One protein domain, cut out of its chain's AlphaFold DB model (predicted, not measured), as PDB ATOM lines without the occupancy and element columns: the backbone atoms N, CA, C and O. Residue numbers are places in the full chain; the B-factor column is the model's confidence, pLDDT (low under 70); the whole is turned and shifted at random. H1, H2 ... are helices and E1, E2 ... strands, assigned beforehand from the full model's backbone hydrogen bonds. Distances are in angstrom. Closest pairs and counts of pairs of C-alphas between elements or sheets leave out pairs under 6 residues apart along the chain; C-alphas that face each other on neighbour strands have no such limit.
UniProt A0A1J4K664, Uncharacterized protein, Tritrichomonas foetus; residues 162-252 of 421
ATOM      1  N   GLU A 162     -29.282  23.548  48.574       83.75
ATOM      2  CA  GLU A 162     -28.203  22.549  48.588       83.75
ATOM      3  C   GLU A 162     -28.547  21.295  47.761       83.75
ATOM      4  O   GLU A 162     -27.708  20.838  46.977       83.75
ATOM      5  N   ILE A 163     -29.783  20.785  47.853       83.69
ATOM      6  CA  ILE A 163     -30.278  19.680  47.006       83.69
ATOM      7  C   ILE A 163     -30.230  20.085  45.528       83.69
ATOM      8  O   ILE A 163     -29.743  19.336  44.678       83.69
ATOM      9  N   TYR A 164     -30.706  21.290  45.213       85.25
ATOM     10  CA  TYR A 164     -30.731  21.826  43.855       85.25
ATOM     11  C   TYR A 164     -29.331  21.974  43.247       85.25
ATOM     12  O   TYR A 164     -29.118  21.525  42.120       85.25
ATOM     13  N   ASN A 165     -28.373  22.527  43.996       85.56
ATOM     14  CA  ASN A 165     -26.982  22.636  43.552       85.56
ATOM     15  C   ASN A 165     -26.355  21.247  43.328       85.56
ATOM     16  O   ASN A 165     -25.720  21.021  42.302       85.56
ATOM     17  N   SER A 166     -26.605  20.285  44.223       86.81
ATOM     18  CA  SER A 166     -26.074  18.916  44.105       86.81
ATOM     19  C   SER A 166     -26.635  18.144  42.904       86.81
ATOM     20  O   SER A 166     -25.916  17.364  42.269       86.81
ATOM     21  N   ILE A 167     -27.908  18.374  42.552       87.00
ATOM     22  CA  ILE A 167     -28.513  17.848  41.320       87.00
ATOM     23  C   ILE A 167     -27.821  18.452  40.094       87.00
ATOM     24  O   ILE A 167     -27.463  17.714  39.171       87.00
ATOM     25  N   ASP A 168     -27.625  19.771  40.076       86.12
ATOM     26  CA  ASP A 168     -27.010  20.463  38.944       86.12
ATOM     27  C   ASP A 168     -25.534  20.048  38.774       86.12
ATOM     28  O   ASP A 168     -25.100  19.801  37.649       86.12
ATOM     29  N   ASP A 169     -24.783  19.857  39.862       87.62
ATOM     30  CA  ASP A 169     -23.403  19.354  39.831       87.62
ATOM     31  C   ASP A 169     -23.315  17.926  39.256       87.62
ATOM     32  O   ASP A 169     -22.477  17.653  38.392       87.62
ATOM     33  N   GLU A 170     -24.200  16.999  39.645       87.12
ATOM     34  CA  GLU A 170     -24.207  15.632  39.090       87.12
ATOM     35  C   GLU A 170     -24.675  15.594  37.618       87.12
ATOM     36  O   GLU A 170     -24.183  14.798  36.803       87.12
ATOM     37  N   LEU A 171     -25.600  16.480  37.237       86.44
ATOM     38  CA  LEU A 171     -26.055  16.630  35.854       86.44
ATOM     39  C   LEU A 171     -25.036  17.338  34.949       86.44
ATOM     40  O   LEU A 171     -25.052  17.086  33.744       86.44
ATOM     41  N   ASN A 172     -24.121  18.136  35.505       86.19
ATOM     42  CA  ASN A 172     -23.031  18.780  34.766       86.19
ATOM     43  C   ASN A 172     -21.692  18.022  34.840       86.19
ATOM     44  O   ASN A 172     -20.811  18.273  34.020       86.19
ATOM     45  N   ARG A 173     -21.540  17.055  35.760       85.38
ATOM     46  CA  ARG A 173     -20.334  16.220  35.912       85.38
ATOM     47  C   ARG A 173     -19.866  15.610  34.585       85.38
ATOM     48  O   ARG A 173     -20.654  15.006  33.853       85.38
ATOM     49  N   GLU A 174     -18.568  15.701  34.301       84.75
ATOM     50  CA  GLU A 174     -17.964  15.015  33.156       84.75
ATOM     51  C   GLU A 174     -17.983  13.490  33.358       84.75
ATOM     52  O   GLU A 174     -17.644  12.973  34.424       84.75
ATOM     53  N   ILE A 175     -18.393  12.755  32.321       85.81
ATOM     54  CA  ILE A 175     -18.526  11.294  32.362       85.81
ATOM     55  C   ILE A 175     -17.304  10.657  31.695       85.81
ATOM     56  O   ILE A 175     -17.152  10.721  30.474       85.81
ATOM     57  N   ASP A 176     -16.464   9.981  32.482       84.25
ATOM     58  CA  ASP A 176     -15.427   9.094  31.947       84.25
ATOM     59  C   ASP A 176     -16.076   7.828  31.364       84.25
ATOM     60  O   ASP A 176     -16.631   6.990  32.076       84.25
ATOM     61  N   TRP A 177     -15.980   7.673  30.043       84.38
ATOM     62  CA  TRP A 177     -16.546   6.534  29.323       84.38
ATOM     63  C   TRP A 177     -15.759   5.226  29.482       84.38
ATOM     64  O   TRP A 177     -16.231   4.172  29.047       84.38
ATOM     65  N   SER A 178     -14.568   5.276  30.082       83.88
ATOM     66  CA  SER A 178     -13.743   4.100  30.366       83.88
ATOM     67  C   SER A 178     -14.108   3.403  31.684       83.88
ATOM     68  O   SER A 178     -13.793   2.221  31.849       83.88
ATOM     69  N   GLN A 179     -14.831   4.089  32.578       85.19
ATOM     70  CA  GLN A 179     -15.183   3.621  33.922       85.19
ATOM     71  C   GLN A 179     -16.704   3.508  34.135       85.19
ATOM     72  O   GLN A 179     -17.516   3.830  33.268       85.19
ATOM     73  N   CYS A 180     -17.106   2.967  35.286       87.44
ATOM     74  CA  CYS A 180     -18.511   2.890  35.682       87.44
ATOM     75  C   CYS A 180     -18.954   4.213  36.327       87.44
ATOM     76  O   CYS A 180     -18.290   4.697  37.241       87.44
ATOM     77  N   VAL A 181     -20.100   4.760  35.909       86.50
ATOM     78  CA  VAL A 181     -20.616   6.072  36.360       86.50
ATOM     79  C   VAL A 181     -20.763   6.227  37.884       86.50
ATOM     80  O   VAL A 181     -20.671   7.345  38.394       86.50
ATOM     81  N   SER A 182     -20.961   5.124  38.613       81.31
ATOM     82  CA  SER A 182     -21.057   5.087  40.082       81.31
ATOM     83  C   SER A 182     -19.727   5.300  40.807       81.31
ATOM     84  O   SER A 182     -19.749   5.627  41.987       81.31
ATOM     85  N   MET A 183     -18.586   5.080  40.139       70.38
ATOM     86  CA  MET A 183     -17.227   5.216  40.690       70.38
ATOM     87  C   MET A 183     -16.962   4.478  42.024       70.38
ATOM     88  O   MET A 183     -16.045   4.836  42.754       70.38
ATOM     89  N   SER A 184     -17.737   3.434  42.345       76.94
ATOM     90  CA  SER A 184     -17.495   2.608  43.537       76.94
ATOM     91  C   SER A 184     -16.240   1.741  43.371       76.94
ATOM     92  O   SER A 184     -15.955   1.265  42.270       76.94
ATOM     93  N   ASN A 185     -15.530   1.487  44.474       73.50
ATOM     94  CA  ASN A 185     -14.285   0.711  44.509       73.50
ATOM     95  C   ASN A 185     -14.436  -0.712  43.933       73.50
ATOM     96  O   ASN A 185     -13.495  -1.231  43.338       73.50
ATOM     97  N   ASP A 186     -15.629  -1.308  44.037       76.19
ATOM     98  CA  ASP A 186     -15.931  -2.660  43.541       76.19
ATOM     99  C   ASP A 186     -16.416  -2.683  42.072       76.19
ATOM    100  O   ASP A 186     -16.958  -3.678  41.585       76.19
ATOM    101  N   CYS A 187     -16.275  -1.579  41.329       82.06
ATOM    102  CA  CYS A 187     -16.781  -1.497  39.961       82.06
ATOM    103  C   CYS A 187     -15.969  -2.329  38.959       82.06
ATOM    104  O   CYS A 187     -14.863  -1.972  38.557       82.06
ATOM    105  N   GLY A 188     -16.602  -3.374  38.423       78.81
ATOM    106  CA  GLY A 188     -16.146  -4.034  37.198       78.81
ATOM    107  C   GLY A 188     -16.223  -3.142  35.947       78.81
ATOM    108  O   GLY A 188     -16.770  -2.038  35.953       78.81
ATOM    109  N   ARG A 189     -15.714  -3.655  34.820       83.44
ATOM    110  CA  ARG A 189     -15.664  -2.934  33.534       83.44
ATOM    111  C   ARG A 189     -17.059  -2.478  33.056       83.44
ATOM    112  O   ARG A 189     -17.978  -3.308  33.009       83.44
ATOM    113  N   PRO A 190     -17.235  -1.214  32.617       87.69
ATOM    114  CA  PRO A 190     -18.499  -0.759  32.052       87.69
ATOM    115  C   PRO A 190     -18.840  -1.549  30.785       87.69
ATOM    116  O   PRO A 190     -18.061  -1.624  29.836       87.69
ATOM    117  N   THR A 191     -20.014  -2.170  30.805       86.62
ATOM    118  CA  THR A 191     -20.514  -3.060  29.742       86.62
ATOM    119  C   THR A 191     -21.954  -2.707  29.353       86.62
ATOM    120  O   THR A 191     -22.388  -2.987  28.237       86.62
ATOM    121  N   TYR A 192     -22.683  -2.044  30.252       87.12
ATOM    122  CA  TYR A 192     -24.085  -1.672  30.118       87.12
ATOM    123  C   TYR A 192     -24.221  -0.158  29.980       87.12
ATOM    124  O   TYR A 192     -23.300   0.608  30.272       87.12
ATOM    125  N   ARG A 193     -25.399   0.269  29.528       89.56
ATOM    126  CA  ARG A 193     -25.794   1.673  29.441       89.56
ATOM    127  C   ARG A 193     -27.099   1.878  30.184       89.56
ATOM    128  O   ARG A 193     -27.996   1.041  30.097       89.56
ATOM    129  N   ILE A 194     -27.196   2.991  30.895       89.62
ATOM    130  CA  ILE A 194     -28.389   3.377  31.647       89.62
ATOM    131  C   ILE A 194     -28.644   4.870  31.496       89.62
ATOM    132  O   ILE A 194     -27.727   5.614  31.179       89.62
ATOM    133  N   LYS A 195     -29.877   5.335  31.695       89.94
ATOM    134  CA  LYS A 195     -30.177   6.767  31.592       89.94
ATOM    135  C   LYS A 195     -29.454   7.553  32.681       89.94
ATOM    136  O   LYS A 195     -29.512   7.162  33.848       89.94
ATOM    137  N   ARG A 196     -28.886   8.706  32.318       88.81
ATOM    138  CA  ARG A 196     -28.261   9.643  33.261       88.81
ATOM    139  C   ARG A 196     -29.198  10.019  34.407       88.81
ATOM    140  O   ARG A 196     -28.764  10.047  35.548       88.81
ATOM    141  N   THR A 197     -30.493  10.193  34.126       89.12
ATOM    142  CA  THR A 197     -31.516  10.483  35.148       89.12
ATOM    143  C   THR A 197     -31.599   9.429  36.252       89.12
ATOM    144  O   THR A 197     -31.861   9.781  37.392       89.12
ATOM    145  N   ILE A 198     -31.390   8.145  35.934       89.00
ATOM    146  CA  ILE A 198     -31.483   7.046  36.910       89.00
ATOM    147  C   ILE A 198     -30.178   6.941  37.710       89.00
ATOM    148  O   ILE A 198     -30.214   6.712  38.915       89.00
ATOM    149  N   ALA A 199     -29.029   7.156  37.060       89.62
ATOM    150  CA  ALA A 199     -27.738   7.213  37.747       89.62
ATOM    151  C   ALA A 199     -27.661   8.406  38.719       89.62
ATOM    152  O   ALA A 199     -27.233   8.234  39.859       89.62
ATOM    153  N   ALA A 200     -28.146   9.580  38.297       89.56
ATOM    154  CA  ALA A 200     -28.273  10.761  39.145       89.56
ATOM    155  C   ALA A 200     -29.266  10.528  40.294       89.56
ATOM    156  O   ALA A 200     -28.928  10.816  41.436       89.56
ATOM    157  N   LEU A 201     -30.441   9.936  40.026       90.44
ATOM    158  CA  LEU A 201     -31.425   9.608  41.066       90.44
ATOM    159  C   LEU A 201     -30.828   8.700  42.148       90.44
ATOM    160  O   LEU A 201     -30.941   9.016  43.323       90.44
ATOM    161  N   TYR A 202     -30.128   7.630  41.762       90.12
ATOM    162  CA  TYR A 202     -29.442   6.754  42.716       90.12
ATOM    163  C   TYR A 202     -28.399   7.504  43.558       90.12
ATOM    164  O   TYR A 202     -28.272   7.246  44.750       90.12
ATOM    165  N   ARG A 203     -27.658   8.453  42.965       87.81
ATOM    166  CA  ARG A 203     -26.687   9.261  43.716       87.81
ATOM    167  C   ARG A 203     -27.367  10.235  44.679       87.81
ATOM    168  O   ARG A 203     -26.892  10.376  45.800       87.81
ATOM    169  N   MET A 204     -28.466  10.865  44.267       88.62
ATOM    170  CA  MET A 204     -29.239  11.772  45.121       88.62
ATOM    171  C   MET A 204     -29.932  11.022  46.260       88.62
ATOM    172  O   MET A 204     -29.853  11.482  47.386       88.62
ATOM    173  N   HIS A 205     -30.489   9.832  46.014       87.12
ATOM    174  CA  HIS A 205     -31.044   8.947  47.050       87.12
ATOM    175  C   HIS A 205     -30.014   8.594  48.142       87.12
ATOM    176  O   HIS A 205     -30.341   8.540  49.321       87.12
ATOM    177  N   LEU A 206     -28.741   8.395  47.769       85.94
ATOM    178  CA  LEU A 206     -27.655   8.153  48.730       85.94
ATOM    179  C   LEU A 206     -27.184   9.411  49.487       85.94
ATOM    180  O   LEU A 206     -26.545   9.273  50.526       85.94
ATOM    181  N   MET A 207     -27.424  10.612  48.953       83.69
ATOM    182  CA  MET A 207     -27.030  11.890  49.571       83.69
ATOM    183  C   MET A 207     -28.148  12.508  50.416       83.69
ATOM    184  O   MET A 207     -27.867  13.125  51.437       83.69
ATOM    185  N   TYR A 208     -29.394  12.315  49.987       86.75
ATOM    186  CA  TYR A 208     -30.617  12.858  50.566       86.75
ATOM    187  C   TYR A 208     -31.656  11.737  50.698       86.75
ATOM    188  O   TYR A 208     -32.630  11.718  49.939       86.75
ATOM    189  N   PRO A 209     -31.473  10.791  51.638       79.81
ATOM    190  CA  PRO A 209     -32.468   9.750  51.861       79.81
ATOM    191  C   PRO A 209     -33.813  10.334  52.338       79.81
ATOM    192  O   PRO A 209     -34.838   9.668  52.236       79.81
ATOM    193  N   ASP A 210     -33.827  11.574  52.853       77.75
ATOM    194  CA  ASP A 210     -35.011  12.275  53.379       77.75
ATOM    195  C   ASP A 210     -36.032  12.669  52.314       77.75
ATOM    196  O   ASP A 210     -37.196  12.931  52.625       77.75
ATOM    197  N   VAL A 211     -35.595  12.763  51.059       78.94
ATOM    198  CA  VAL A 211     -36.412  13.278  49.966       78.94
ATOM    199  C   VAL A 211     -36.900  12.099  49.139       78.94
ATOM    200  O   VAL A 211     -36.096  11.347  48.599       78.94
ATOM    201  N   SER A 212     -38.224  11.952  49.012       81.44
ATOM    202  CA  SER A 212     -38.825  10.833  48.267       81.44
ATOM    203  C   SER A 212     -38.229  10.674  46.863       81.44
ATOM    204  O   SER A 212     -38.026  11.667  46.149       81.44
ATOM    205  N   ASP A 213     -38.018   9.425  46.437       81.44
ATOM    206  CA  ASP A 213     -37.435   9.095  45.130       81.44
ATOM    207  C   ASP A 213     -38.242   9.699  43.976       81.44
ATOM    208  O   ASP A 213     -37.693  10.078  42.937       81.44
ATOM    209  N   LEU A 214     -39.561   9.798  44.136       80.56
ATOM    210  CA  LEU A 214     -40.449  10.445  43.186       80.56
ATOM    211  C   LEU A 214     -40.175  11.951  43.053       80.56
ATOM    212  O   LEU A 214     -40.115  12.436  41.921       80.56
ATOM    213  N   GLU A 215     -39.986  12.673  44.160       81.06
ATOM    214  CA  GLU A 215     -39.710  14.117  44.148       81.06
ATOM    215  C   GLU A 215     -38.314  14.405  43.584       81.06
ATOM    216  O   GLU A 215     -38.190  15.167  42.620       81.06
ATOM    217  N   LEU A 216     -37.278  13.702  44.064       84.25
ATOM    218  CA  LEU A 216     -35.926  13.777  43.491       84.25
ATOM    219  C   LEU A 216     -35.950  13.502  41.981       84.25
ATOM    220  O   LEU A 216     -35.356  14.240  41.191       84.25
ATOM    221  N   TYR A 217     -36.694  12.482  41.543       86.44
ATOM    222  CA  TYR A 217     -36.848  12.167  40.125       86.44
ATOM    223  C   TYR A 217     -37.540  13.285  39.332       86.44
ATOM    224  O   TYR A 217     -37.148  13.537  38.188       86.44
ATOM    225  N   TYR A 218     -38.548  13.960  39.892       84.19
ATOM    226  CA  TYR A 218     -39.178  15.109  39.237       84.19
ATOM    227  C   TYR A 218     -38.212  16.293  39.118       84.19
ATOM    228  O   TYR A 218     -38.073  16.825  38.014       84.19
ATOM    229  N   GLN A 219     -37.485  16.639  40.182       84.06
ATOM    230  CA  GLN A 219     -36.509  17.736  40.178       84.06
ATOM    231  C   GLN A 219     -35.370  17.489  39.173       84.06
ATOM    232  O   GLN A 219     -35.111  18.325  38.302       84.06
ATOM    233  N   ILE A 220     -34.768  16.293  39.186       86.50
ATOM    234  CA  ILE A 220     -33.751  15.868  38.204       86.50
ATOM    235  C   ILE A 220     -34.303  15.946  36.771       86.50
ATOM    236  O   ILE A 220     -33.627  16.411  35.851       86.50
ATOM    237  N   LYS A 221     -35.547  15.501  36.554       85.12
ATOM    238  CA  LYS A 221     -36.177  15.481  35.226       85.12
ATOM    239  C   LYS A 221     -36.516  16.882  34.698       85.12
ATOM    240  O   LYS A 221     -36.533  17.057  33.481       85.12
ATOM    241  N   LEU A 222     -36.795  17.851  35.571       82.81
ATOM    242  CA  LEU A 222     -37.019  19.251  35.188       82.81
ATOM    243  C   LEU A 222     -35.717  19.955  34.775       82.81
ATOM    244  O   LEU A 222     -35.746  20.806  33.888       82.81
ATOM    245  N   ARG A 223     -34.590  19.581  35.390       78.94
ATOM    246  CA  ARG A 223     -33.279  20.230  35.209       78.94
ATOM    247  C   ARG A 223     -32.432  19.626  34.084       78.94
ATOM    248  O   ARG A 223     -31.651  20.334  33.455       78.94
ATOM    249  N   ILE A 224     -32.600  18.338  33.767       82.12
ATOM    250  CA  ILE A 224     -31.771  17.671  32.754       82.12
ATOM    251  C   ILE A 224     -32.036  18.176  31.319       82.12
ATOM    252  O   ILE A 224     -33.091  17.947  30.724       82.12
ATOM    253  N   HIS A 225     -31.020  18.778  30.694       74.06
ATOM    254  CA  HIS A 225     -31.086  19.231  29.296       74.06
ATOM    255  C   HIS A 225     -31.241  18.079  28.281       74.06
ATOM    256  O   HIS A 225     -31.783  18.260  27.187       74.06
ATOM    257  N   HIS A 226     -30.776  16.875  28.629       75.06
ATOM    258  CA  HIS A 226     -30.766  15.696  27.761       75.06
ATOM    259  C   HIS A 226     -31.425  14.482  28.440       75.06
ATOM    260  O   HIS A 226     -30.771  13.525  28.840       75.06
ATOM    261  N   VAL A 227     -32.762  14.485  28.502       71.62
ATOM    262  CA  VAL A 227     -33.621  13.452  29.140       71.62
ATOM    263  C   VAL A 227     -33.332  11.997  28.698       71.62
ATOM    264  O   VAL A 227     -33.698  11.048  29.393       71.62
ATOM    265  N   ASN A 228     -32.686  11.798  27.543       77.12
ATOM    266  CA  ASN A 228     -32.324  10.483  26.996       77.12
ATOM    267  C   ASN A 228     -30.803  10.237  26.923       77.12
ATOM    268  O   ASN A 228     -30.380   9.336  26.201       77.12
ATOM    269  N   GLU A 229     -29.980  11.020  27.625       85.44
ATOM    270  CA  GLU A 229     -28.546  10.741  27.749       85.44
ATOM    271  C   GLU A 229     -28.329   9.393  28.460       85.44
ATOM    272  O   GLU A 229     -28.934   9.116  29.500       85.44
ATOM    273  N   GLU A 230     -27.481   8.539  27.885       89.88
ATOM    274  CA  GLU A 230     -27.120   7.230  28.434       89.88
ATOM    275  C   GLU A 230     -25.672   7.249  28.937       89.88
ATOM    276  O   GLU A 230     -24.775   7.653  28.205       89.88
ATOM    277  N   VAL A 231     -25.440   6.749  30.149       90.31
ATOM    278  CA  VAL A 231     -24.139   6.689  30.828       90.31
ATOM    279  C   VAL A 231     -23.649   5.240  30.983       90.31
ATOM    280  O   VAL A 231     -24.472   4.319  31.087       90.31
ATOM    281  N   PRO A 232     -22.325   4.995  30.982       91.56
ATOM    282  CA  PRO A 232     -21.759   3.654  31.081       91.56
ATOM    283  C   PRO A 232     -21.795   3.103  32.512       91.56
ATOM    284  O   PRO A 232     -21.472   3.786  33.482       91.56
ATOM    285  N   CYS A 233     -22.156   1.826  32.651       91.50
ATOM    286  CA  CYS A 233     -22.198   1.133  33.938       91.50
ATOM    287  C   CYS A 233     -21.771  -0.341  33.842       91.50
ATOM    288  O   CYS A 233     -21.818  -0.974  32.782       91.50
ATOM    289  N   CYS A 234     -21.314  -0.901  34.961       89.69
ATOM    290  CA  CYS A 234     -21.018  -2.325  35.106       89.69
ATOM    291  C   CYS A 234     -22.291  -3.122  35.466       89.69
ATOM    292  O   CYS A 234     -23.298  -2.542  35.873       89.69
ATOM    293  N   VAL A 235     -22.243  -4.458  35.358       85.75
ATOM    294  CA  VAL A 235     -23.362  -5.361  35.730       85.75
ATOM    295  C   VAL A 235     -23.851  -5.097  37.162       85.75
ATOM    296  O   VAL A 235     -25.051  -5.100  37.438       85.75
ATOM    297  N   GLN A 236     -22.909  -4.863  38.077       83.69
ATOM    298  CA  GLN A 236     -23.175  -4.736  39.505       83.69
ATOM    299  C   GLN A 236     -23.854  -3.407  39.854       83.69
ATOM    300  O   GLN A 236     -24.753  -3.388  40.679       83.69
ATOM    301  N   CYS A 237     -23.536  -2.306  39.176       85.94
ATOM    302  CA  CYS A 237     -24.272  -1.057  39.385       85.94
ATOM    303  C   CYS A 237     -25.574  -1.009  38.577       85.94
ATOM    304  O   CYS A 237     -26.537  -0.388  39.017       85.94
ATOM    305  N   TYR A 238     -25.658  -1.719  37.446       86.69
ATOM    306  CA  TYR A 238     -26.880  -1.786  36.643       86.69
ATOM    307  C   TYR A 238     -28.090  -2.292  37.445       86.69
ATOM    308  O   TYR A 238     -29.156  -1.685  37.367       86.69
ATOM    309  N   HIS A 239     -27.947  -3.349  38.256       82.00
ATOM    310  CA  HIS A 239     -29.082  -3.846  39.046       82.00
ATOM    311  C   HIS A 239     -29.510  -2.874  40.160       82.00
ATOM    312  O   HIS A 239     -30.708  -2.735  40.387       82.00
ATOM    313  N   LEU A 240     -28.567  -2.157  40.788       85.81
ATOM    314  CA  LEU A 240     -28.851  -1.134  41.806       85.81
ATOM    315  C   LEU A 240     -29.646   0.037  41.212       85.81
ATOM    316  O   LEU A 240     -30.704   0.404  41.719       85.81
ATOM    317  N   PHE A 241     -29.202   0.559  40.067       87.81
ATOM    318  CA  PHE A 241     -29.919   1.609  39.344       87.81
ATOM    319  C   PHE A 241     -31.322   1.156  38.895       87.81
ATOM    320  O   PHE A 241     -32.289   1.910  39.002       87.81
ATOM    321  N   MET A 242     -31.460  -0.086  38.416       84.75
ATOM    322  CA  MET A 242     -32.761  -0.649  38.040       84.75
ATOM    323  C   MET A 242     -33.674  -0.921  39.247       84.75
ATOM    324  O   MET A 242     -34.890  -0.973  39.063       84.75
ATOM    325  N   ALA A 243     -33.130  -1.097  40.456       81.31
ATOM    326  CA  ALA A 243     -33.915  -1.207  41.684       81.31
ATOM    327  C   ALA A 243     -34.535   0.148  42.056       81.31
ATOM    328  O   ALA A 243     -35.752   0.231  42.190       81.31
ATOM    329  N   VAL A 244     -33.741   1.224  42.082       82.44
ATOM    330  CA  VAL A 244     -34.245   2.589  42.335       82.44
ATOM    331  C   VAL A 244     -35.236   3.045  41.251       82.44
ATOM    332  O   VAL A 244     -36.270   3.634  41.560       82.44
ATOM    333  N   GLU A 245     -35.036   2.674  39.976       81.94
ATOM    334  CA  GLU A 245     -36.056   2.943  38.945       81.94
ATOM    335  C   GLU A 245     -37.393   2.222  39.224       81.94
ATOM    336  O   GLU A 245     -38.448   2.706  38.810       81.94
ATOM    337  N   ARG A 246     -37.386   1.069  39.912       80.12
ATOM    338  CA  ARG A 246     -38.618   0.375  40.322       80.12
ATOM    339  C   ARG A 246     -39.278   1.062  41.514       80.12
ATOM    340  O   ARG A 246     -40.483   1.276  41.430       80.12
ATOM    341  N   VAL A 247     -38.520   1.461  42.539       77.50
ATOM    342  CA  VAL A 247     -39.037   2.177  43.727       77.50
ATOM    343  C   VAL A 247     -39.750   3.471  43.313       77.50
ATOM    344  O   VAL A 247     -40.957   3.614  43.515       77.50
ATOM    345  N   CYS A 248     -39.072   4.324  42.542       77.50
ATOM    346  CA  CYS A 248     -39.649   5.541  41.956       77.50
ATOM    347  C   CYS A 248     -40.876   5.274  41.047       77.50
ATOM    348  O   CYS A 248     -41.661   6.180  40.744       77.50
ATOM    349  N   ARG A 249     -41.063   4.050  40.528       76.19
ATOM    350  CA  ARG A 249     -42.265   3.661  39.762       76.19
ATOM    351  C   ARG A 249     -43.399   3.150  40.651       76.19
ATOM    352  O   ARG A 249     -44.538   3.390  40.269       76.19
ATOM    353  N   SER A 250     -43.127   2.495  41.779       71.75
ATOM    354  CA  SER A 250     -44.157   2.096  42.752       71.75
ATOM    355  C   SER A 250     -44.721   3.286  43.531       71.75
ATOM    356  O   SER A 250     -45.923   3.330  43.763       71.75
ATOM    357  N   GLU A 251     -43.904   4.299  43.833       70.44
ATOM    358  CA  GLU A 251     -44.358   5.539  44.493       70.44
ATOM    359  C   GLU A 251     -45.330   6.375  43.644       70.44
ATOM    360  O   GLU A 251     -46.056   7.231  44.155       70.44
ATOM    361  N   LYS A 252     -45.381   6.137  42.326       68.75
ATOM    362  CA  LYS A 252     -46.350   6.789  41.440       68.75
ATOM    363  C   LYS A 252     -47.743   6.253  41.743       68.75
ATOM    364  O   LYS A 252     -48.179   5.291  41.108       68.75
TER     365      LYS A 252
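What this domain is: This is residues 162 to 252 of the 421 residues of an uncharacterized protein of Tritrichomonas foetus (UniProt A0A1J4K664). A ribbon of two antiparallel strands, E1 and E2, sits by the first residues of H2, the middle helix, with H1, H3 and H4 packed round it. The printed part has 91 residues, with named elements in the order H1, E1, H2, H3, E2, H4. It is mostly helix and compact, with radius of gyration of the C-alphas 12.4 A and spans 31 by 26 by 23 A.

Where its parts are: E1 is residues 192 to 195, E2 230 to 233, H2 196 to 207, H3 213 to 223. H4, 235 to 250, measures 23.2 A and ends at C-alpha 250 (-44.157, 2.096, 42.752). H1, 162 to 172, begins at C-alpha 162 (-28.203, 22.549, 48.588).

How they stand to each other: Between E1 and E2, N 194 and O 231 are within hydrogen-bond range, 3.0 A. H2 touches H3, closest C-alphas Leu 201 and Tyr 217, 6.1 A; H4, Ile 198 and Phe 241, 6.2 A, with residues 198 to 202 alone, about perpendicular at 83 degrees; and H1, Glu 170 and Ala 200, 6.3 A. Every O i to N i+4 pair is within hydrogen-bond range in H1, H2 and H3, and 11 of 12 in H4.

The domain as a whole: The farthest C-alphas, Ser 178 and Lys 252, are 34.5 A apart. The printed part has no cut; H1 to E1 is a long link. Residue 252 has pLDDT under 70.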